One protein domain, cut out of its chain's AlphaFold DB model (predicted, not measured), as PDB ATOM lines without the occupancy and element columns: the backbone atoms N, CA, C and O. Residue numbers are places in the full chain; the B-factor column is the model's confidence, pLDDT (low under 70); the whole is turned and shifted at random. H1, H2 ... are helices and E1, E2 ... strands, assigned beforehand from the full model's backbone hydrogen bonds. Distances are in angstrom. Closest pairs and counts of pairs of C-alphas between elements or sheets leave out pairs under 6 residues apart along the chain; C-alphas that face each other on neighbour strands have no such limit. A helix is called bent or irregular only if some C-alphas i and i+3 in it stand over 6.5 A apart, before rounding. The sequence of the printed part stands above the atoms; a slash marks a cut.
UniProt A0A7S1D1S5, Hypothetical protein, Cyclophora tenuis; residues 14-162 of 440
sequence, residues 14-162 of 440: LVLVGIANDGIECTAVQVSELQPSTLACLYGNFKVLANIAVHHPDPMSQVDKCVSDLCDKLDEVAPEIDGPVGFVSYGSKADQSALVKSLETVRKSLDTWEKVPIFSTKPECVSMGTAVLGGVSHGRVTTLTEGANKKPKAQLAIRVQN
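AT A GLANCE: This is residues 14 to 162 of the 440 residues of the protein "Hypothetical protein" of Cyclophora tenuis (UniProt A0A7S1D1S5). A twisted six-stranded sheet makes one end of an elongated body, with helices H1 and H2 packed over one face and set steeply to each other. From the sheet, helix H3 leads away to the small hairpin E6 and E7 at the far end, and E7 runs on into E8, which returns to the sheet's edge beside E3. The 149 printed residues hold three named helices and eight named strands, in the order E1 E2 E3 H1 E4 H2 E5 H3 E6 E7 E8; the large sheet, E5 E4 E1 E2 E3 E8, is mixed and the class is mixed, helices and strands. The whole is only just compact, close to loose, with a radius of gyration of the C-alphas of 17.3 A and spans of 54 by 33 by 24 A.

IN THESE COORDINATES: E1, residues 14 to 19, begins at C-alpha 14 (111.042, 68.031, 147.772). E2 is residues 23 to 31, 24.9 A, and E3 is residues 45 to 55, 28.5 A, with a bend of 59 degrees at residue 49. H1, residues 59 to 77, 25.1 A, is irregular: C-alphas 61 and 64 are 7.5 A apart. E4 is residues 86 to 90, H2 residues 93 to 109, 25.0 A, and E5 residues 118 to 120. H3, residues 125 to 137, 18.1 A, starts at C-alpha 125 (112.040, 72.457, 133.107). E6 is residues 142 to 146, E7 152 to 156, and E8 159 to 161, ending at C-alpha 161 (121.556, 77.820, 149.215).

HOW THE PARTS SIT: E1, E2 and E3 form a meander, each strand the antiparallel neighbour of the one before, with N 16 and O 27 at 2.8 A and N 26 and O 52 at 2.8 A. E4 is parallel to E1, with N 88 and O 15 at 2.8 A, and E5 to E4, with N 119 and O 87 at 2.8 A. E8 is parallel to E3, with N 161 and O 46 at 2.8 A. E4, H2, E5 is a strand-helix-strand unit, two parallel neighbour strands joined through a helix; E3, H1, E4 is a split one, with E1 and E2 between its strands. Both crossovers are right-handed. H1 is on the sheet at a height of 7.6 A, over E2 and E3; C-alphas 52 and 70 are its closest pair with E3, 6.0 A. H2, at a height of 8.1 A, lies over E4, the closest C-alphas being 89 and 96, 5.9 A. H1 and H2 touch, closest at C-alphas 64 and 106, 5.6 A, at a steep tilt of 53 degrees. H3 only grazes the sheet and is apart from H1 and H2; its C-alpha 136 and C-alpha 156 of E7 are closest, 5.9 A. In the hairpin E6 and E7, N 143 and O 155 are 2.8 A apart. In H3 every O i to N i+4 pair is within hydrogen-bond range; in H1 12 of 15 are, in H2 10 of 13.

THE WHOLE: The C-alphas of Pro 57 and Lys 150, the two farthest apart, are 56.2 A apart. The printed part has no cut, and its long link is E2 to E3, residues 32 to 44. The mean pLDDT of the printed part is 86.2; residues 36 to 40, 144 to 150 and 152 are under 70.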
ATOM      1  N   LEU A  14     111.139  68.744 149.042       94.19
ATOM      2  CA  LEU A  14     111.042  68.031 147.772       94.19
ATOM      3  C   LEU A  14     112.294  67.193 147.555       94.19
ATOM      4  O   LEU A  14     113.406  67.667 147.794       94.19
ATOM      5  N   VAL A  15     112.117  65.979 147.040       95.44
ATOM      6  CA  VAL A  15     113.229  65.164 146.544       95.44
ATOM      7  C   VAL A  15     113.226  65.227 145.026       95.44
ATOM      8  O   VAL A  15     112.324  64.717 144.367       95.44
ATOM      9  N   LEU A  16     114.228  65.889 144.463       95.56
ATOM     10  CA  LEU A  16     114.430  65.975 143.024       95.56
ATOM     11  C   LEU A  16     115.281  64.787 142.582       95.56
ATOM     12  O   LEU A  16     116.328  64.544 143.179       95.56
ATOM     13  N   VAL A  17     114.851  64.072 141.544       95.44
ATOM     14  CA  VAL A  17     115.585  62.924 141.000       95.44
ATOM     15  C   VAL A  17     115.795  63.119 139.506       95.44
ATOM     16  O   VAL A  17     114.836  63.209 138.733       95.44
ATOM     17  N   GLY A  18     117.060  63.197 139.114       92.94
ATOM     18  CA  GLY A  18     117.491  63.376 137.737       92.94
ATOM     19  C   GLY A  18     118.362  62.216 137.296       92.94
ATOM     20  O   GLY A  18     119.163  61.701 138.071       92.94
ATOM     21  N   ILE A  19     118.220  61.821 136.038       90.50
ATOM     22  CA  ILE A  19     119.067  60.807 135.420       90.50
ATOM     23  C   ILE A  19     119.665  61.357 134.126       90.50
ATOM     24  O   ILE A  19     118.988  62.026 133.341       90.50
ATOM     25  N   ALA A  20     120.946  61.083 133.935       86.31
ATOM     26  CA  ALA A  20     121.708  61.362 132.731       86.31
ATOM     27  C   ALA A  20     122.288  60.050 132.184       86.31
ATOM     28  O   ALA A  20     122.105  58.986 132.766       86.31
ATOM     29  N   ASN A  21     123.000  60.114 131.059       86.06
ATOM     30  CA  ASN A  21     123.583  58.921 130.437       86.06
ATOM     31  C   ASN A  21     124.678  58.265 131.292       86.06
ATOM     32  O   ASN A  21     124.956  57.083 131.125       86.06
ATOM     33  N   ASP A  22     125.328  59.038 132.158       86.88
ATOM     34  CA  ASP A  22     126.515  58.636 132.907       86.88
ATOM     35  C   ASP A  22     126.337  58.749 134.426       86.88
ATOM     36  O   ASP A  22     127.268  58.496 135.188       86.88
ATOM     37  N   GLY A  23     125.136  59.090 134.895       91.12
ATOM     38  CA  GLY A  23     124.877  59.160 136.321       91.12
ATOM     39  C   GLY A  23     123.436  59.455 136.693       91.12
ATOM     40  O   GLY A  23     122.581  59.747 135.856       91.12
ATOM     41  N   ILE A  24     123.186  59.351 137.989       93.12
ATOM     42  CA  ILE A  24     121.927  59.705 138.633       93.12
ATOM     43  C   ILE A  24     122.221  60.660 139.785       93.12
ATOM     44  O   ILE A  24     123.245  60.537 140.461       93.12
ATOM     45  N   GLU A  25     121.317  61.604 140.013       92.75
ATOM     46  CA  GLU A  25     121.357  62.489 141.166       92.75
ATOM     47  C   GLU A  25     120.017  62.510 141.905       92.75
ATOM     48  O   GLU A  25     118.946  62.551 141.297       92.75
ATOM     49  N   CYS A  26     120.094  62.511 143.234       94.75
ATOM     50  CA  CYS A  26     118.979  62.736 144.142       94.75
ATOM     51  C   CYS A  26     119.306  63.944 145.025       94.75
ATOM     52  O   CYS A  26     120.321  63.969 145.725       94.75
ATOM     53  N   THR A  27     118.447  64.960 145.000       95.00
ATOM     54  CA  THR A  27     118.653  66.216 145.728       95.00
ATOM     55  C   THR A  27     117.467  66.514 146.624       95.00
ATOM     56  O   THR A  27     116.342  66.637 146.147       95.00
ATOM     57  N   ALA A  28     117.724  66.708 147.912       95.12
ATOM     58  CA  ALA A  28     116.713  67.137 148.864       95.12
ATOM     59  C   ALA A  28     116.689  68.665 148.960       95.12
ATOM     60  O   ALA A  28     117.701  69.288 149.290       95.12
ATOM     61  N   VAL A  29     115.544  69.286 148.676       94.25
ATOM     62  CA  VAL A  29     115.395  70.744 148.622       94.25
ATOM     63  C   VAL A  29     114.228  71.196 149.486       94.25
ATOM     64  O   VAL A  29     113.079  70.834 149.254       94.25
ATOM     65  N   GLN A  30     114.535  72.048 150.454       92.25
ATOM     66  CA  GLN A  30     113.571  72.822 151.220       92.25
ATOM     67  C   GLN A  30     113.160  74.062 150.422       92.25
ATOM     68  O   GLN A  30     114.017  74.860 150.028       92.25
ATOM     69  N   VAL A  31     111.861  74.232 150.181       89.19
ATOM     70  CA  VAL A  31     111.314  75.365 149.419       89.19
ATOM     71  C   VAL A  31     110.559  76.301 150.351       89.19
ATOM     72  O   VAL A  31     109.713  75.853 151.112       89.19
ATOM     73  N   SER A  32     110.843  77.603 150.288       82.44
ATOM     74  CA  SER A  32     110.160  78.608 151.110       82.44
ATOM     75  C   SER A  32     108.643  78.587 150.944       82.44
ATOM     76  O   SER A  32     108.118  78.081 149.956       82.44
ATOM     77  N   GLU A  33     107.945  79.268 151.847       71.81
ATOM     78  CA  GLU A  33     106.530  79.574 151.658       71.81
ATOM     79  C   GLU A  33     106.267  80.353 150.359       71.81
ATOM     80  O   GLU A  33     107.166  80.973 149.765       71.81
ATOM     81  N   LEU A  34     105.005  80.292 149.926       75.56
ATOM     82  CA  LEU A  34     104.508  80.989 148.751       75.56
ATOM     83  C   LEU A  34     104.678  82.502 148.932       75.56
ATOM     84  O   LEU A  34     104.198  83.096 149.897       75.56
ATOM     85  N   GLN A  35     105.339  83.132 147.971       72.12
ATOM     86  CA  GLN A  35     105.466  84.578 147.912       72.12
ATOM     87  C   GLN A  35     104.111  85.239 147.593       72.12
ATOM     88  O   GLN A  35     103.296  84.663 146.865       72.12
ATOM     89  N   PRO A  36     103.858  86.467 148.087       67.44
ATOM     90  CA  PRO A  36     102.685  87.248 147.701       67.44
ATOM     91  C   PRO A  36     102.526  87.342 146.175       67.44
ATOM     92  O   PRO A  36     103.506  87.492 145.446       67.44
ATOM     93  N   SER A  37     101.279  87.318 145.692       59.50
ATOM     94  CA  SER A  37     100.908  87.255 144.264       59.50
ATOM     95  C   SER A  37     101.397  88.421 143.391       59.50
ATOM     96  O   SER A  37     101.224  88.400 142.174       59.50
ATOM     97  N   THR A  38     102.003  89.443 143.993       55.69
ATOM     98  CA  THR A  38     102.603  90.598 143.319       55.69
ATOM     99  C   THR A  38     104.038  90.350 142.844       55.69
ATOM    100  O   THR A  38     104.618  91.223 142.198       55.69
ATOM    101  N   LEU A  39     104.626  89.188 143.150       64.06
ATOM    102  CA  LEU A  39     106.007  88.847 142.809       64.06
ATOM    103  C   LEU A  39     106.092  87.922 141.586       64.06
ATOM    104  O   LEU A  39     105.233  87.081 141.343       64.06
ATOM    105  N   ALA A  40     107.159  88.091 140.797       67.38
ATOM    106  CA  ALA A  40     107.372  87.356 139.546       67.38
ATOM    107  C   ALA A  40     107.682  85.859 139.749       67.38
ATOM    108  O   ALA A  40     107.582  85.075 138.805       67.38
ATOM    109  N   CYS A  41     108.069  85.459 140.963       74.56
ATOM    110  CA  CYS A  41     108.374  84.082 141.331       74.56
ATOM    111  C   CYS A  41     107.467  83.656 142.488       74.56
ATOM    112  O   CYS A  41     107.347  84.375 143.471       74.56
ATOM    113  N   LEU A  42     106.845  82.480 142.380       77.69
ATOM    114  CA  LEU A  42     105.953  81.962 143.423       77.69
ATOM    115  C   LEU A  42     106.713  81.542 144.688       77.69
ATOM    116  O   LEU A  42     106.170  81.622 145.780       77.69
ATOM    117  N   TYR A  43     107.971  81.121 144.549       83.50
ATOM    118  CA  TYR A  43     108.828  80.688 145.651       83.50
ATOM    119  C   TYR A  43     110.161  81.426 145.586       83.50
ATOM    120  O   TYR A  43     110.716  81.622 144.502       83.50
ATOM    121  N   GLY A  44     110.652  81.849 146.750       80.19
ATOM    122  CA  GLY A  44     111.774  82.779 146.850       80.19
ATOM    123  C   GLY A  44     113.074  82.177 147.331       80.19
ATOM    124  O   GLY A  44     114.139  82.613 146.905       80.19
ATOM    125  N   ASN A  45     113.016  81.206 148.242       86.12
ATOM    126  CA  ASN A  45     114.219  80.622 148.821       86.12
ATOM    127  C   ASN A  45     114.202  79.108 148.652       86.12
ATOM    128  O   ASN A  45     113.220  78.447 148.981       86.12
ATOM    129  N   PHE A  46     115.319  78.577 148.174       89.56
ATOM    130  CA  PHE A  46     115.555  77.153 148.009       89.56
ATOM    131  C   PHE A  46     116.791  76.792 148.817       89.56
ATOM    132  O   PHE A  46     117.867  77.354 148.597       89.56
ATOM    133  N   LYS A  47     116.651  75.869 149.760       91.75
ATOM    134  CA  LYS A  47     117.751  75.378 150.584       91.75
ATOM    135  C   LYS A  47     117.967  73.911 150.270       91.75
ATOM    136  O   LYS A  47     117.168  73.063 150.647       91.75
ATOM    137  N   VAL A  48     119.057  73.612 149.574       92.69
ATOM    138  CA  VAL A  48     119.442  72.225 149.305       92.69
ATOM    139  C   VAL A  48     119.941  71.628 150.613       92.69
ATOM    140  O   VAL A  48     120.864  72.171 151.205       92.69
ATOM    141  N   LEU A  49     119.337  70.576 151.139       92.31
ATOM    142  CA  LEU A  49     119.787  69.971 152.395       92.31
ATOM    143  C   LEU A  49     120.936  69.001 152.168       92.31
ATOM    144  O   LEU A  49     121.952  69.101 152.850       92.31
ATOM    145  N   ALA A  50     120.776  68.139 151.172       92.75
ATOM    146  CA  ALA A  50     121.736  67.124 150.788       92.75
ATOM    147  C   ALA A  50     121.632  66.864 149.283       92.75
ATOM    148  O   ALA A  50     120.569  67.050 148.675       92.75
ATOM    149  N   ASN A  51     122.739  66.424 148.695       93.19
ATOM    150  CA  ASN A  51     122.782  65.930 147.327       93.19
ATOM    151  C   ASN A  51     123.588  64.626 147.291       93.19
ATOM    152  O   ASN A  51     124.683  64.525 147.853       93.19
ATOM    153  N   ILE A  52     123.022  63.620 146.631       93.56
ATOM    154  CA  ILE A  52     123.684  62.355 146.340       93.56
ATOM    155  C   ILE A  52     123.769  62.228 144.830       93.56
ATOM    156  O   ILE A  52     122.748  62.136 144.157       93.56
ATOM    157  N   ALA A  53     124.993  62.197 144.311       91.62
ATOM    158  CA  ALA A  53     125.270  61.933 142.909       91.62
ATOM    159  C   ALA A  53     126.090  60.646 142.775       91.62
ATOM    160  O   ALA A  53     127.077  60.429 143.492       91.62
ATOM    161  N   VAL A  54     125.676  59.786 141.847       91.19
ATOM    162  CA  VAL A  54     126.350  58.524 141.536       91.19
ATOM    163  C   VAL A  54     126.679  58.502 140.052       91.19
ATOM    164  O   VAL A  54     125.780  58.515 139.212       91.19
ATOM    165  N   HIS A  55     127.973  58.447 139.738       89.19
ATOM    166  CA  HIS A  55     128.454  58.236 138.374       89.19
ATOM    167  C   HIS A  55     128.508  56.734 138.086       89.19
ATOM    168  O   HIS A  55     129.153  55.987 138.828       89.19
ATOM    169  N   HIS A  56     127.784  56.269 137.067       89.94
ATOM    170  CA  HIS A  56     127.704  54.846 136.733       89.94
ATOM    171  C   HIS A  56     127.306  54.636 135.260       89.94
ATOM    172  O   HIS A  56     126.440  55.356 134.771       89.94
ATOM    173  N   PRO A  57     127.851  53.626 134.549       89.81
ATOM    174  CA  PRO A  57     127.455  53.325 133.164       89.81
ATOM    175  C   PRO A  57     125.996  52.874 132.999       89.81
ATOM    176  O   PRO A  57     125.436  52.982 131.913       89.81
ATOM    177  N   ASP A  58     125.393  52.351 134.068       91.62
ATOM    178  CA  ASP A  58     123.964  52.026 134.152       91.62
ATOM    179  C   ASP A  58     123.331  52.758 135.348       91.62
ATOM    180  O   ASP A  58     123.254  52.189 136.445       91.62
ATOM    181  N   PRO A  59     122.932  54.032 135.195       91.12
ATOM    182  CA  PRO A  59     122.432  54.834 136.309       91.12
ATOM    183  C   PRO A  59     121.088  54.353 136.867       91.12
ATOM    184  O   PRO A  59     120.823  54.520 138.057       91.12
ATOM    185  N   MET A  60     120.254  53.703 136.046       92.00
ATOM    186  CA  MET A  60     118.958  53.166 136.480       92.00
ATOM    187  C   MET A  60     119.116  52.080 137.549       92.00
ATOM    188  O   MET A  60     118.294  51.993 138.461       92.00
ATOM    189  N   SER A  61     120.190  51.286 137.485       92.62
ATOM    190  CA  SER A  61     120.507  50.294 138.523       92.62
ATOM    191  C   SER A  61     120.842  50.910 139.888       92.62
ATOM    192  O   SER A  61     120.797  50.215 140.899       92.62
ATOM    193  N   GLN A  62     121.180  52.204 139.931       93.44
ATOM    194  CA  GLN A  62     121.646  52.895 141.135       93.44
ATOM    195  C   GLN A  62     120.549  53.717 141.829       93.44
ATOM    196  O   GLN A  62     120.835  54.343 142.847       93.44
ATOM    197  N   VAL A  63     119.307  53.716 141.321       93.50
ATOM    198  CA  VAL A  63     118.190  54.503 141.886       93.50
ATOM    199  C   VAL A  63     117.962  54.179 143.361       93.50
ATOM    200  O   VAL A  63     117.917  55.089 144.182       93.50
ATOM    201  N   ASP A  64     117.872  52.892 143.699       92.00
ATOM    202  CA  ASP A  64     117.620  52.420 145.066       92.00
ATOM    203  C   ASP A  64     118.680  52.914 146.055       92.00
ATOM    204  O   ASP A  64     118.377  53.560 147.059       92.00
ATOM    205  N   LYS A  65     119.948  52.706 145.695       90.88
ATOM    206  CA  LYS A  65     121.092  53.171 146.472       90.88
ATOM    207  C   LYS A  65     121.107  54.692 146.611       90.88
ATOM    208  O   LYS A  65     121.311  55.199 147.701       90.88
ATOM    209  N   CYS A  66     120.885  55.423 145.520       92.56
ATOM    210  CA  CYS A  66     120.950  56.883 145.519       92.56
ATOM    211  C   CYS A  66     119.859  57.513 146.400       92.56
ATOM    212  O   CYS A  66     120.130  58.487 147.103       92.56
ATOM    213  N   VAL A  67     118.651  56.941 146.394       92.69
ATOM    214  CA  VAL A  67     117.549  57.381 147.261       92.69
ATOM    215  C   VAL A  67     117.801  56.981 148.714       92.69
ATOM    216  O   VAL A  67     117.632  57.822 149.589       92.69
ATOM    217  N   SER A  68     118.247  55.750 148.976       90.81
ATOM    218  CA  SER A  68     118.543  55.280 150.338       90.81
ATOM    219  C   SER A  68     119.669  56.089 150.988       90.81
ATOM    220  O   SER A  68     119.491  56.611 152.084       90.81
ATOM    221  N   ASP A  69     120.771  56.318 150.265       91.62
ATOM    222  CA  ASP A  69     121.880  57.168 150.717       91.62
ATOM    223  C   ASP A  69     121.405  58.612 151.000       91.62
ATOM    224  O   ASP A  69     121.956  59.295 151.866       91.62
ATOM    225  N   LEU A  70     120.392  59.108 150.270       92.94
ATOM    226  CA  LEU A  70     119.812  60.433 150.516       92.94
ATOM    227  C   LEU A  70     118.961  60.446 151.791       92.94
ATOM    228  O   LEU A  70     119.040  61.424 152.533       92.94
ATOM    229  N   CYS A  71     118.167  59.399 152.039       91.00
ATOM    230  CA  CYS A  71     117.407  59.233 153.281       91.00
ATOM    231  C   CYS A  71     118.345  59.238 154.489       91.00
ATOM    232  O   CYS A  71     118.214  60.100 155.354       91.00
ATOM    233  N   ASP A  72     119.352  58.360 154.479       90.19
ATOM    234  CA  ASP A  72     120.336  58.243 155.560       90.19
ATOM    235  C   ASP A  72     121.033  59.583 155.814       90.19
ATOM    236  O   ASP A  72     121.245  60.001 156.956       90.19
ATOM    237  N   LYS A  73     121.366  60.307 154.736       91.00
ATOM    238  CA  LYS A  73     122.001  61.615 154.870       91.00
ATOM    239  C   LYS A  73     121.052  62.672 155.423       91.00
ATOM    240  O   LYS A  73     121.502  63.536 156.171       91.00
ATOM    241  N   LEU A  74     119.773  62.642 155.060       91.25
ATOM    242  CA  LEU A  74     118.771  63.554 155.608       91.25
ATOM    243  C   LEU A  74     118.554  63.328 157.100       91.25
ATOM    244  O   LEU A  74     118.516  64.314 157.835       91.25
ATOM    245  N   ASP A  75     118.521  62.074 157.544       89.69
ATOM    246  CA  ASP A  75     118.442  61.729 158.965       89.69
ATOM    247  C   ASP A  75     119.657  62.266 159.742       89.69
ATOM    248  O   ASP A  75     119.534  62.700 160.886       89.69
ATOM    249  N   GLU A  76     120.835  62.318 159.110       90.50
ATOM    250  CA  GLU A  76     122.040  62.906 159.703       90.50
ATOM    251  C   GLU A  76     121.994  64.446 159.759       90.50
ATOM    252  O   GLU A  76     122.322  65.045 160.786       90.50
ATOM    253  N   VAL A  77     121.634  65.118 158.654       88.50
ATOM    254  CA  VAL A  77     121.778  66.587 158.530       88.50
ATOM    255  C   VAL A  77     120.535  67.379 158.936       88.50
ATOM    256  O   VAL A  77     120.631  68.589 159.165       88.50
ATOM    257  N   ALA A  78     119.371  66.735 158.975       87.38
ATOM    258  CA  ALA A  78     118.084  67.342 159.290       87.38
ATOM    259  C   ALA A  78     117.134  66.324 159.963       87.38
ATOM    260  O   ALA A  78     116.044  66.093 159.445       87.38
ATOM    261  N   PRO A  79     117.494  65.760 161.134       84.75
ATOM    262  CA  PRO A  79     116.719  64.700 161.801       84.75
ATOM    263  C   PRO A  79     115.298  65.118 162.208       84.75
ATOM    264  O   PRO A  79     114.440  64.275 162.440       84.75
ATOM    265  N   GLU A  80     115.054  66.421 162.341       83.12
ATOM    266  CA  GLU A  80     113.766  66.981 162.762       83.12
ATOM    267  C   GLU A  80     112.820  67.260 161.583       83.12
ATOM    268  O   GLU A  80     111.711  67.748 161.794       83.12
ATOM    269  N   ILE A  81     113.254  67.022 160.339       81.44
ATOM    270  CA  ILE A  81     112.431  67.317 159.169       81.44
ATOM    271  C   ILE A  81     111.381  66.230 158.952       81.44
ATOM    272  O   ILE A  81     111.681  65.037 158.958       81.44
ATOM    273  N   ASP A  82     110.146  66.650 158.691       78.75
ATOM    274  CA  ASP A  82     109.135  65.738 158.176       78.75
ATOM    275  C   ASP A  82     109.542  65.219 156.784       78.75
ATOM    276  O   ASP A  82     110.265  65.876 156.025       78.75
ATOM    277  N   GLY A  83     109.053  64.026 156.433       83.69
ATOM    278  CA  GLY A  83     109.307  63.414 155.128       83.69
ATOM    279  C   GLY A  83     108.907  64.312 153.943       83.69
ATOM    280  O   GLY A  83     108.133  65.264 154.085       83.69
ATOM    281  N   PRO A  84     109.414  64.020 152.736       91.75
ATOM    282  CA  PRO A  84     109.189  64.860 151.577       91.75
ATOM    283  C   PRO A  84     107.717  64.893 151.172       91.75
ATOM    284  O   PRO A  84     107.013  63.886 151.194       91.75
ATOM    285  N   VAL A  85     107.262  66.056 150.709       91.81
ATOM    286  CA  VAL A  85     105.902  66.234 150.179       91.81
ATOM    287  C   VAL A  85     105.751  65.652 148.770       91.81
ATOM    288  O   VAL A  85     104.634  65.478 148.282       91.81
ATOM    289  N   GLY A  86     106.866  65.348 148.101       93.44
ATOM    290  CA  GLY A  86     106.868  64.743 146.778       93.44
ATOM    291  C   GLY A  86     108.259  64.429 146.242       93.44
ATOM    292  O   GLY A  86     109.224  65.154 146.499       93.44
ATOM    293  N   PHE A  87     108.326  63.382 145.425       95.00
ATOM    294  CA  PHE A  87     109.431  63.148 144.502       95.00
ATOM    295  C   PHE A  87     109.156  63.868 143.187       95.00
ATOM    296  O   PHE A  87     108.043  63.811 142.666       95.00
ATOM    297  N   VAL A  88     110.163  64.515 142.615       95.62
ATOM    298  CA  VAL A  88     110.047  65.241 141.350       95.62
ATOM    299  C   VAL A  88     111.107  64.730 140.388       95.62
ATOM    300  O   VAL A  88     112.299  64.966 140.573       95.62
ATOM    301  N   SER A  89     110.662  64.039 139.345       95.06
ATOM    302  CA  SER A  89     111.518  63.550 138.267       95.06
ATOM    303  C   SER A  89     111.706  64.605 137.172       95.06
ATOM    304  O   SER A  89     110.771  65.336 136.823       95.06
ATOM    305  N   TYR A  90     112.913  64.690 136.616       93.31
ATOM    306  CA  TYR A  90     113.237  65.540 135.463       93.31
ATOM    307  C   TYR A  90     114.184  64.841 134.487       93.31
ATOM    308  O   TYR A  90     114.813  63.840 134.819       93.31
ATOM    309  N   GLY A  91     114.238  65.348 133.252       89.12
ATOM    310  CA  GLY A  91     114.969  64.738 132.139       89.12
ATOM    311  C   GLY A  91     114.064  64.457 130.939       89.12
ATOM    312  O   GLY A  91     112.988  65.053 130.799       89.12
ATOM    313  N   SER A  92     114.470  63.547 130.054       90.06
ATOM    314  CA  SER A  92     113.635  63.174 128.908       90.06
ATOM    315  C   SER A  92     112.362  62.440 129.359       90.06
ATOM    316  O   SER A  92     112.317  61.827 130.424       90.06
ATOM    317  N   LYS A  93     111.299  62.465 128.542       91.25
ATOM    318  CA  LYS A  93     110.048  61.753 128.877       91.25
ATOM    319  C   LYS A  93     110.258  60.245 129.047       91.25
ATOM    320  O   LYS A  93     109.581  59.628 129.870       91.25
ATOM    321  N   ALA A  94     111.148  59.661 128.244       91.00
ATOM    322  CA  ALA A  94     111.456  58.237 128.299       91.00
ATOM    323  C   ALA A  94     112.147  57.893 129.625       91.00
ATOM    324  O   ALA A  94     111.684  57.002 130.337       91.00
ATOM    325  N   ASP A  95     113.160  58.677 129.995       91.19
ATOM    326  CA  ASP A  95     113.928  58.465 131.223       91.19
ATOM    327  C   ASP A  95     113.064  58.690 132.462       91.19
ATOM    328  O   ASP A  95     113.040  57.848 133.352       91.19
ATOM    329  N   GLN A  96     112.256  59.758 132.483       92.88
ATOM    330  CA  GLN A  96     111.308  60.007 133.573       92.88
ATOM    331  C   GLN A  96     110.314  58.847 133.734       92.88
ATOM    332  O   GLN A  96     110.027  58.434 134.851       92.88
ATOM    333  N   SER A  97     109.822  58.264 132.636       93.06
ATOM    334  CA  SER A  97     108.892  57.126 132.706       93.06
ATOM    335  C   SER A  97     109.541  55.867 133.292       93.06
ATOM    336  O   SER A  97     108.882  55.106 134.000       93.06
ATOM    337  N   ALA A  98     110.820  55.623 132.992       92.00
ATOM    338  CA  ALA A  98     111.584  54.524 133.579       92.00
ATOM    339  C   ALA A  98     111.908  54.794 135.058       92.00
ATOM    340  O   ALA A  98     111.712  53.923 135.907       92.00
ATOM    341  N   LEU A  99     112.327  56.022 135.364       93.81
ATOM    342  CA  LEU A  99     112.673  56.481 136.701       93.81
ATOM    343  C   LEU A  99     111.477  56.408 137.653       93.81
ATOM    344  O   LEU A  99     111.612  55.864 138.741       93.81
ATOM    345  N   VAL A 100     110.291  56.861 137.231       94.19
ATOM    346  CA  VAL A 100     109.058  56.774 138.034       94.19
ATOM    347  C   VAL A 100     108.751  55.325 138.417       94.19
ATOM    348  O   VAL A 100     108.484  55.056 139.582       94.19
ATOM    349  N   LYS A 101     108.855  54.372 137.481       92.69
ATOM    350  CA  LYS A 101     108.627  52.943 137.778       92.69
ATOM    351  C   LYS A 101     109.620  52.397 138.806       92.69
ATOM    352  O   LYS A 101     109.243  51.624 139.685       92.69
ATOM    353  N   SER A 102     110.889  52.786 138.685       93.06
ATOM    354  CA  SER A 102     111.927  52.387 139.636       93.06
ATOM    355  C   SER A 102     111.680  53.007 141.016       93.06
ATOM    356  O   SER A 102     111.616  52.279 142.006       93.06
ATOM    357  N   LEU A 103     111.400  54.313 141.076       93.00
ATOM    358  CA  LEU A 103     111.052  55.030 142.305       93.00
ATOM    359  C   LEU A 103     109.800  54.464 142.983       93.00
ATOM    360  O   LEU A 103     109.749  54.399 144.205       93.00
ATOM    361  N   GLU A 104     108.802  54.003 142.225       92.25
ATOM    362  CA  GLU A 104     107.618  53.341 142.785       92.25
ATOM    363  C   GLU A 104     107.937  52.034 143.511       92.25
ATOM    364  O   GLU A 104     107.198  51.656 144.421       92.25
ATOM    365  N   THR A 105     109.000  51.345 143.103       90.69
ATOM    366  CA  THR A 105     109.476  50.133 143.775       90.69
ATOM    367  C   THR A 105     110.298  50.506 145.003       90.69
ATOM    368  O   THR A 105     109.995  50.020 146.087       90.69
ATOM    369  N   VAL A 106     111.250  51.429 144.853       89.75
ATOM    370  CA  VAL A 106     112.144  51.875 145.934       89.75
ATOM    371  C   VAL A 106     111.377  52.536 147.076       89.75
ATOM    372  O   VAL A 106     111.602  52.221 148.235       89.75
ATOM    373  N   ARG A 107     110.400  53.409 146.795       86.44
ATOM    374  CA  ARG A 107     109.651  54.074 147.875       86.44
ATOM    375  C   ARG A 107     108.879  53.093 148.753       86.44
ATOM    376  O   ARG A 107     108.657  53.385 149.916       86.44
ATOM    377  N   LYS A 108     108.466  51.936 148.217       85.50
ATOM    378  CA  LYS A 108     107.731  50.920 148.989       85.50
ATOM    379  C   LYS A 108     108.603  50.222 150.024       85.50
ATOM    380  O   LYS A 108     108.058  49.674 150.972       85.50
ATOM    381  N   SER A 109     109.921  50.227 149.840       84.00
ATOM    382  CA  SER A 109     110.873  49.762 150.850       84.00
ATOM    383  C   SER A 109     111.287  50.856 151.837       84.00
ATOM    384  O   SER A 109     112.061  50.570 152.741       84.00
ATOM    385  N   LEU A 110     110.780  52.088 151.693       82.75
ATOM    386  CA  LEU A 110     111.032  53.187 152.625       82.75
ATOM    387  C   LEU A 110     109.846  53.331 153.585       82.75
ATOM    388  O   LEU A 110     108.797  53.859 153.207       82.75
ATOM    389  N   ASP A 111     110.029  52.908 154.837       73.38
ATOM    390  CA  ASP A 111     108.976  52.863 155.864       73.38
ATOM    391  C   ASP A 111     108.251  54.208 156.060       73.38
ATOM    392  O   ASP A 111     107.040  54.256 156.280       73.38
ATOM    393  N   THR A 112     108.975  55.323 155.953       79.12
ATOM    394  CA  THR A 112     108.437  56.672 156.175       79.12
ATOM    395  C   THR A 112     107.920  57.338 154.899       79.12
ATOM    396  O   THR A 112     107.115  58.268 154.984       79.12
ATOM    397  N   TRP A 113     108.359  56.902 153.712       86.81
ATOM    398  CA  TRP A 113     108.128  57.614 152.443       86.81
ATOM    399  C   TRP A 113     107.274  56.833 151.428       86.81
ATOM    400  O   TRP A 113     107.045  57.311 150.315       86.81
ATOM    401  N   GLU A 114     106.729  55.673 151.808       85.75
ATOM    402  CA  GLU A 114     105.911  54.798 150.951       85.75
ATOM    403  C   GLU A 114     104.798  55.540 150.189       85.75
ATOM    404  O   GLU A 114     104.556  55.298 149.001       85.75
ATOM    405  N   LYS A 115     104.118  56.471 150.867       87.94
ATOM    406  CA  LYS A 115     102.944  57.184 150.337       87.94
ATOM    407  C   LYS A 115     103.279  58.505 149.651       87.94
ATOM    408  O   LYS A 115     102.367  59.172 149.163       87.94
ATOM    409  N   VAL A 116     104.553  58.888 149.595       91.06
ATOM    410  CA  VAL A 116     104.970  60.161 149.000       91.06
ATOM    411  C   VAL A 116     104.671  60.135 147.495       91.06
ATOM    412  O   VAL A 116     105.081  59.192 146.807       91.06
ATOM    413  N   PRO A 117     103.931  61.120 146.956       94.06
ATOM    414  CA  PRO A 117     103.592  61.162 145.538       94.06
ATOM    415  C   PRO A 117     104.827  61.422 144.667       94.06
ATOM    416  O   PRO A 117     105.772  62.090 145.082       94.06
ATOM    417  N   ILE A 118     104.799  60.910 143.433       94.88
ATOM    418  CA  ILE A 118     105.846  61.131 142.432       94.88
ATOM    419  C   ILE A 118     105.269  61.998 141.314       94.88
ATOM    420  O   ILE A 118     104.218  61.691 140.751       94.88
ATOM    421  N   PHE A 119     105.973  63.072 140.983       95.19
ATOM    422  CA  PHE A 119     105.629  64.016 139.933       95.19
ATOM    423  C   PHE A 119     106.670  63.964 138.814       95.19
ATOM    424  O   PHE A 119     107.861  63.747 139.047       95.19
ATOM    425  N   SER A 120     106.220  64.202 137.586       94.75
ATOM    426  CA  SER A 120     107.086  64.352 136.418       94.75
ATOM    427  C   SER A 120     107.017  65.777 135.907       94.75
ATOM    428  O   SER A 120     105.946  66.381 135.820       94.75
ATOM    429  N   THR A 121     108.179  66.324 135.581       94.88
ATOM    430  CA  THR A 121     108.307  67.678 135.052       94.88
ATOM    431  C   THR A 121     108.211  67.683 133.532       94.88
ATOM    432  O   THR A 121     108.325  66.659 132.849       94.88
ATOM    433  N   LYS A 122     108.005  68.873 132.962       93.31
ATOM    434  CA  LYS A 122     108.160  69.050 131.517       93.31
ATOM    435  C   LYS A 122     109.643  68.896 131.137       93.31
ATOM    436  O   LYS A 122     110.481  69.376 131.896       93.31
ATOM    437  N   PRO A 123     109.986  68.298 129.980       89.69
ATOM    438  CA  PRO A 123     111.382  68.087 129.573       89.69
ATOM    439  C   PRO A 123     112.256  69.352 129.572       89.69
ATOM    440  O   PRO A 123     113.454  69.289 129.820       89.69
ATOM    441  N   GLU A 124     111.656  70.512 129.318       90.94
ATOM    442  CA  GLU A 124     112.301  71.824 129.297       90.94
ATOM    443  C   GLU A 124     112.433  72.495 130.682       90.94
ATOM    444  O   GLU A 124     112.855  73.647 130.770       90.94
ATOM    445  N   CYS A 125     112.073  71.825 131.784       91.12
ATOM    446  CA  CYS A 125     112.040  72.457 133.107       91.12
ATOM    447  C   CYS A 125     113.411  72.969 133.567       91.12
ATOM    448  O   CYS A 125     113.488  74.045 134.157       91.12
ATOM    449  N   VAL A 126     114.487  72.228 133.276       88.88
ATOM    450  CA  VAL A 126     115.853  72.600 133.668       88.88
ATOM    451  C   VAL A 126     116.282  73.855 132.917       88.88
ATOM    452  O   VAL A 126     116.692  74.826 133.544       88.88
ATOM    453  N   SER A 127     116.104  73.889 131.592       90.19
ATOM    454  CA  SER A 127     116.479  75.053 130.780       90.19
ATOM    455  C   SER A 127     115.648  76.290 131.127       90.19
ATOM    456  O   SER A 127     116.199  77.388 131.218       90.19
ATOM    457  N   MET A 128     114.351  76.124 131.403       90.62
ATOM    458  CA  MET A 128     113.505  77.201 131.927       90.62
ATOM    459  C   MET A 128     113.997  77.704 133.289       90.62
ATOM    460  O   MET A 128     114.115  78.914 133.483       90.62
ATOM    461  N   GLY A 129     114.316  76.799 134.219       88.88
ATOM    462  CA  GLY A 129     114.855  77.145 135.534       88.88
ATOM    463  C   GLY A 129     116.172  77.914 135.434       88.88
ATOM    464  O   GLY A 129     116.321  78.965 136.055       88.88
ATOM    465  N   THR A 130     117.094  77.462 134.581       89.19
ATOM    466  CA  THR A 130     118.360  78.158 134.311       89.19
ATOM    467  C   THR A 130     118.133  79.547 133.716       89.19
ATOM    468  O   THR A 130     118.792  80.497 134.134       89.19
ATOM    469  N   ALA A 131     117.185  79.708 132.787       89.94
ATOM    470  CA  ALA A 131     116.858  81.014 132.212       89.94
ATOM    471  C   ALA A 131     116.298  81.987 133.266       89.94
ATOM    472  O   ALA A 131     116.691  83.155 133.301       89.94
ATOM    473  N   VAL A 132     115.427  81.501 134.159       88.19
ATOM    474  CA  VAL A 132     114.904  82.290 135.286       88.19
ATOM    475  C   VAL A 132     116.036  82.690 136.232       88.19
ATOM    476  O   VAL A 132     116.160  83.871 136.551       88.19
ATOM    477  N   LEU A 133     116.901  81.749 136.626       87.12
ATOM    478  CA  LEU A 133     118.063  82.041 137.469       87.12
ATOM    479  C   LEU A 133     119.007  83.051 136.805       87.12
ATOM    480  O   LEU A 133     119.450  83.979 137.469       87.12
ATOM    481  N   GLY A 134     119.237  82.954 135.493       87.50
ATOM    482  CA  GLY A 134     119.999  83.952 134.737       87.50
ATOM    483  C   GLY A 134     119.361  85.346 134.783       87.50
ATOM    484  O   GLY A 134     120.056  86.344 134.986       87.50
ATOM    485  N   GLY A 135     118.032  85.431 134.670       87.06
ATOM    486  CA  GLY A 135     117.280  86.679 134.832       87.06
ATOM    487  C   GLY A 135     117.374  87.268 136.245       87.06
ATOM    488  O   GLY A 135     117.502  88.487 136.394       87.06
ATOM    489  N   VAL A 136     117.359  86.412 137.271       85.69
ATOM    490  CA  VAL A 136     117.565  86.791 138.678       85.69
ATOM    491  C   VAL A 136     118.992  87.293 138.894       85.69
ATOM    492  O   VAL A 136     119.164  88.400 139.394       85.69
ATOM    493  N   SER A 137     120.013  86.548 138.461       84.19
ATOM    494  CA  SER A 137     121.427  86.922 138.605       84.19
ATOM    495  C   SER A 137     121.784  88.213 137.865       84.19
ATOM    496  O   SER A 137     122.593  88.992 138.361       84.19
ATOM    497  N   HIS A 138     121.153  88.491 136.718       85.38
ATOM    498  CA  HIS A 138     121.288  89.775 136.015       85.38
ATOM    499  C   HIS A 138     120.552  90.928 136.742       85.38
ATOM    500  O   HIS A 138     120.726  92.098 136.403       85.38
ATOM    501  N   GLY A 139     119.689  90.639 137.718       82.31
ATOM    502  CA  GLY A 139     118.889  91.641 138.426       82.31
ATOM    503  C   GLY A 139     117.650  92.115 137.660       82.31
ATOM    504  O   GLY A 139     117.049  93.119 138.031       82.31
ATOM    505  N   ARG A 140     117.238  91.405 136.599       82.62
ATOM    506  CA  ARG A 140     115.981  91.695 135.875       82.62
ATOM    507  C   ARG A 140     114.756  91.167 136.615       82.62
ATOM    508  O   ARG A 140     113.664  91.692 136.434       82.62
ATOM    509  N   VAL A 141     114.948  90.141 137.440       81.25
ATOM    510  CA  VAL A 141     113.909  89.552 138.285       81.25
ATOM    511  C   VAL A 141     114.292  89.810 139.742       81.25
ATOM    512  O   VAL A 141     115.176  89.154 140.297       81.25
ATOM    513  N   THR A 142     113.661  90.814 140.349       76.25
ATOM    514  CA  THR A 142     113.931  91.248 141.725       76.25
ATOM    515  C   THR A 142     112.644  91.348 142.532       76.25
ATOM    516  O   THR A 142     111.557  91.530 141.986       76.25
ATOM    517  N   THR A 143     112.773  91.206 143.845       72.62
ATOM    518  CA  THR A 143     111.721  91.448 144.831       72.62
ATOM    519  C   THR A 143     112.060  92.733 145.580       72.62
ATOM    520  O   THR A 143     113.218  92.979 145.918       72.62
ATOM    521  N   LEU A 144     111.068  93.592 145.812       69.88
ATOM    522  CA  LEU A 144     111.245  94.780 146.646       69.88
ATOM    523  C   LEU A 144     110.920  94.397 148.085       69.88
ATOM    524  O   LEU A 144     109.787  94.023 148.381       69.88
ATOM    525  N   THR A 145     111.904  94.486 148.973       67.12
ATOM    526  CA  THR A 145     111.692  94.298 150.408       67.12
ATOM    527  C   THR A 145     111.715  95.652 151.106       67.12
ATOM    528  O   THR A 145     112.591  96.488 150.858       67.12
ATOM    529  N   GLU A 146     110.729  95.906 151.968       60.47
ATOM    530  CA  GLU A 146     110.749  97.073 152.845       60.47
ATOM    531  C   GLU A 146     111.825  96.852 153.913       60.47
ATOM    532  O   GLU A 146     111.707  95.983 154.775       60.47
ATOM    533  N   GLY A 147     112.928  97.597 153.828       57.94
ATOM    534  CA  GLY A 147     113.950  97.564 154.867       57.94
ATOM    535  C   GLY A 147     113.448  98.209 156.162       57.94
ATOM    536  O   GLY A 147     112.574  99.073 156.135       57.94
ATOM    537  N   ALA A 148     114.081  97.870 157.293       58.88
ATOM    538  CA  ALA A 148     113.830  98.505 158.599       58.88
ATOM    539  C   ALA A 148     113.869 100.050 158.541       58.88
ATOM    540  O   ALA A 148     113.159 100.737 159.271       58.88
ATOM    541  N   ASN A 149     114.649 100.596 157.602       60.41
ATOM    542  CA  ASN A 149     114.531 101.970 157.134       60.41
ATOM    543  C   ASN A 149     113.668 101.958 155.867       60.41
ATOM    544  O   ASN A 149     114.178 101.498 154.852       60.41
ATOM    545  N   LYS A 150     112.429 102.476 155.938       65.56
ATOM    546  CA  LYS A 150     111.299 102.541 154.963       65.56
ATOM    547  C   LYS A 150     111.572 102.753 153.449       65.56
ATOM    548  O   LYS A 150     110.638 102.990 152.689       65.56
ATOM    549  N   LYS A 151     112.814 102.733 152.969       70.19
ATOM    550  CA  LYS A 151     113.157 102.685 151.549       70.19
ATOM    551  C   LYS A 151     113.162 101.225 151.072       70.19
ATOM    552  O   LYS A 151     113.900 100.419 151.646       70.19
ATOM    553  N   PRO A 152     112.396 100.887 150.024       68.69
ATOM    554  CA  PRO A 152     112.421  99.549 149.457       68.69
ATOM    555  C   PRO A 152     113.814  99.256 148.888       68.69
ATOM    556  O   PRO A 152     114.394 100.088 148.184       68.69
ATOM    557  N   LYS A 153     114.363  98.084 149.205       73.69
ATOM    558  CA  LYS A 153     115.604  97.579 148.611       73.69
ATOM    559  C   LYS A 153     115.269  96.470 147.626       73.69
ATOM    560  O   LYS A 153     114.475  95.585 147.926       73.69
ATOM    561  N   ALA A 154     115.893  96.523 146.454       72.56
ATOM    562  CA  ALA A 154     115.826  95.430 145.501       72.56
ATOM    563  C   ALA A 154     116.659  94.254 146.023       72.56
ATOM    564  O   ALA A 154     117.839  94.397 146.347       72.56
ATOM    565  N   GLN A 155     116.028  93.094 146.096       75.25
ATOM    566  CA  GLN A 155     116.624  91.825 146.459       75.25
ATOM    567  C   GLN A 155     116.443  90.849 145.294       75.25
ATOM    568  O   GLN A 155     115.515  90.977 144.497       75.25
ATOM    569  N   LEU A 156     117.343  89.873 145.167       79.00
ATOM    570  CA  LEU A 156     117.165  88.783 144.206       79.00
ATOM    571  C   LEU A 156     115.833  88.077 144.471       79.00
ATOM    572  O   LEU A 156     115.546  87.725 145.617       79.00
ATOM    573  N   ALA A 157     115.042  87.867 143.417       81.81
ATOM    574  CA  ALA A 157     113.733  87.237 143.561       81.81
ATOM    575  C   ALA A 157     113.821  85.773 144.003       81.81
ATOM    576  O   ALA A 157     112.941  85.299 144.717       81.81
ATOM    577  N   ILE A 158     114.906  85.097 143.614       85.44
ATOM    578  CA  ILE A 158     115.229  83.734 144.020       85.44
ATOM    579  C   ILE A 158     116.594  83.728 144.709       85.44
ATOM    580  O   ILE A 158     117.564  84.299 144.206       85.44
ATOM    581  N   ARG A 159     116.683  83.042 145.847       85.06
ATOM    582  CA  ARG A 159     117.930  82.705 146.533       85.06
ATOM    583  C   ARG A 159     118.049  81.194 146.629       85.06
ATOM    584  O   ARG A 159     117.130  80.527 147.094       85.06
ATOM    585  N   VAL A 160     119.201  80.670 146.231       86.62
ATOM    586  CA  VAL A 160     119.499  79.240 146.319       86.62
ATOM    587  C   VAL A 160     120.694  79.042 147.245       86.62
ATOM    588  O   VAL A 160     121.760  79.613 147.026       86.62
ATOM    589  N   GLN A 161     120.506  78.252 148.298       89.75
ATOM    590  CA  GLN A 161     121.556  77.820 149.215       89.75
ATOM    591  C   GLN A 161     121.972  76.400 148.844       89.75
ATOM    592  O   GLN A 161     121.398  75.420 149.323       89.75
ATOM    593  N   ASN A 162     122.969  76.311 147.969       90.25
ATOM    594  CA  ASN A 162     123.485  75.047 147.465       90.25
ATOM    595  C   ASN A 162     124.402  74.349 148.472       90.25
ATOM    596  O   ASN A 162     124.914  74.939 149.434       90.25
TER     597      ASN A 162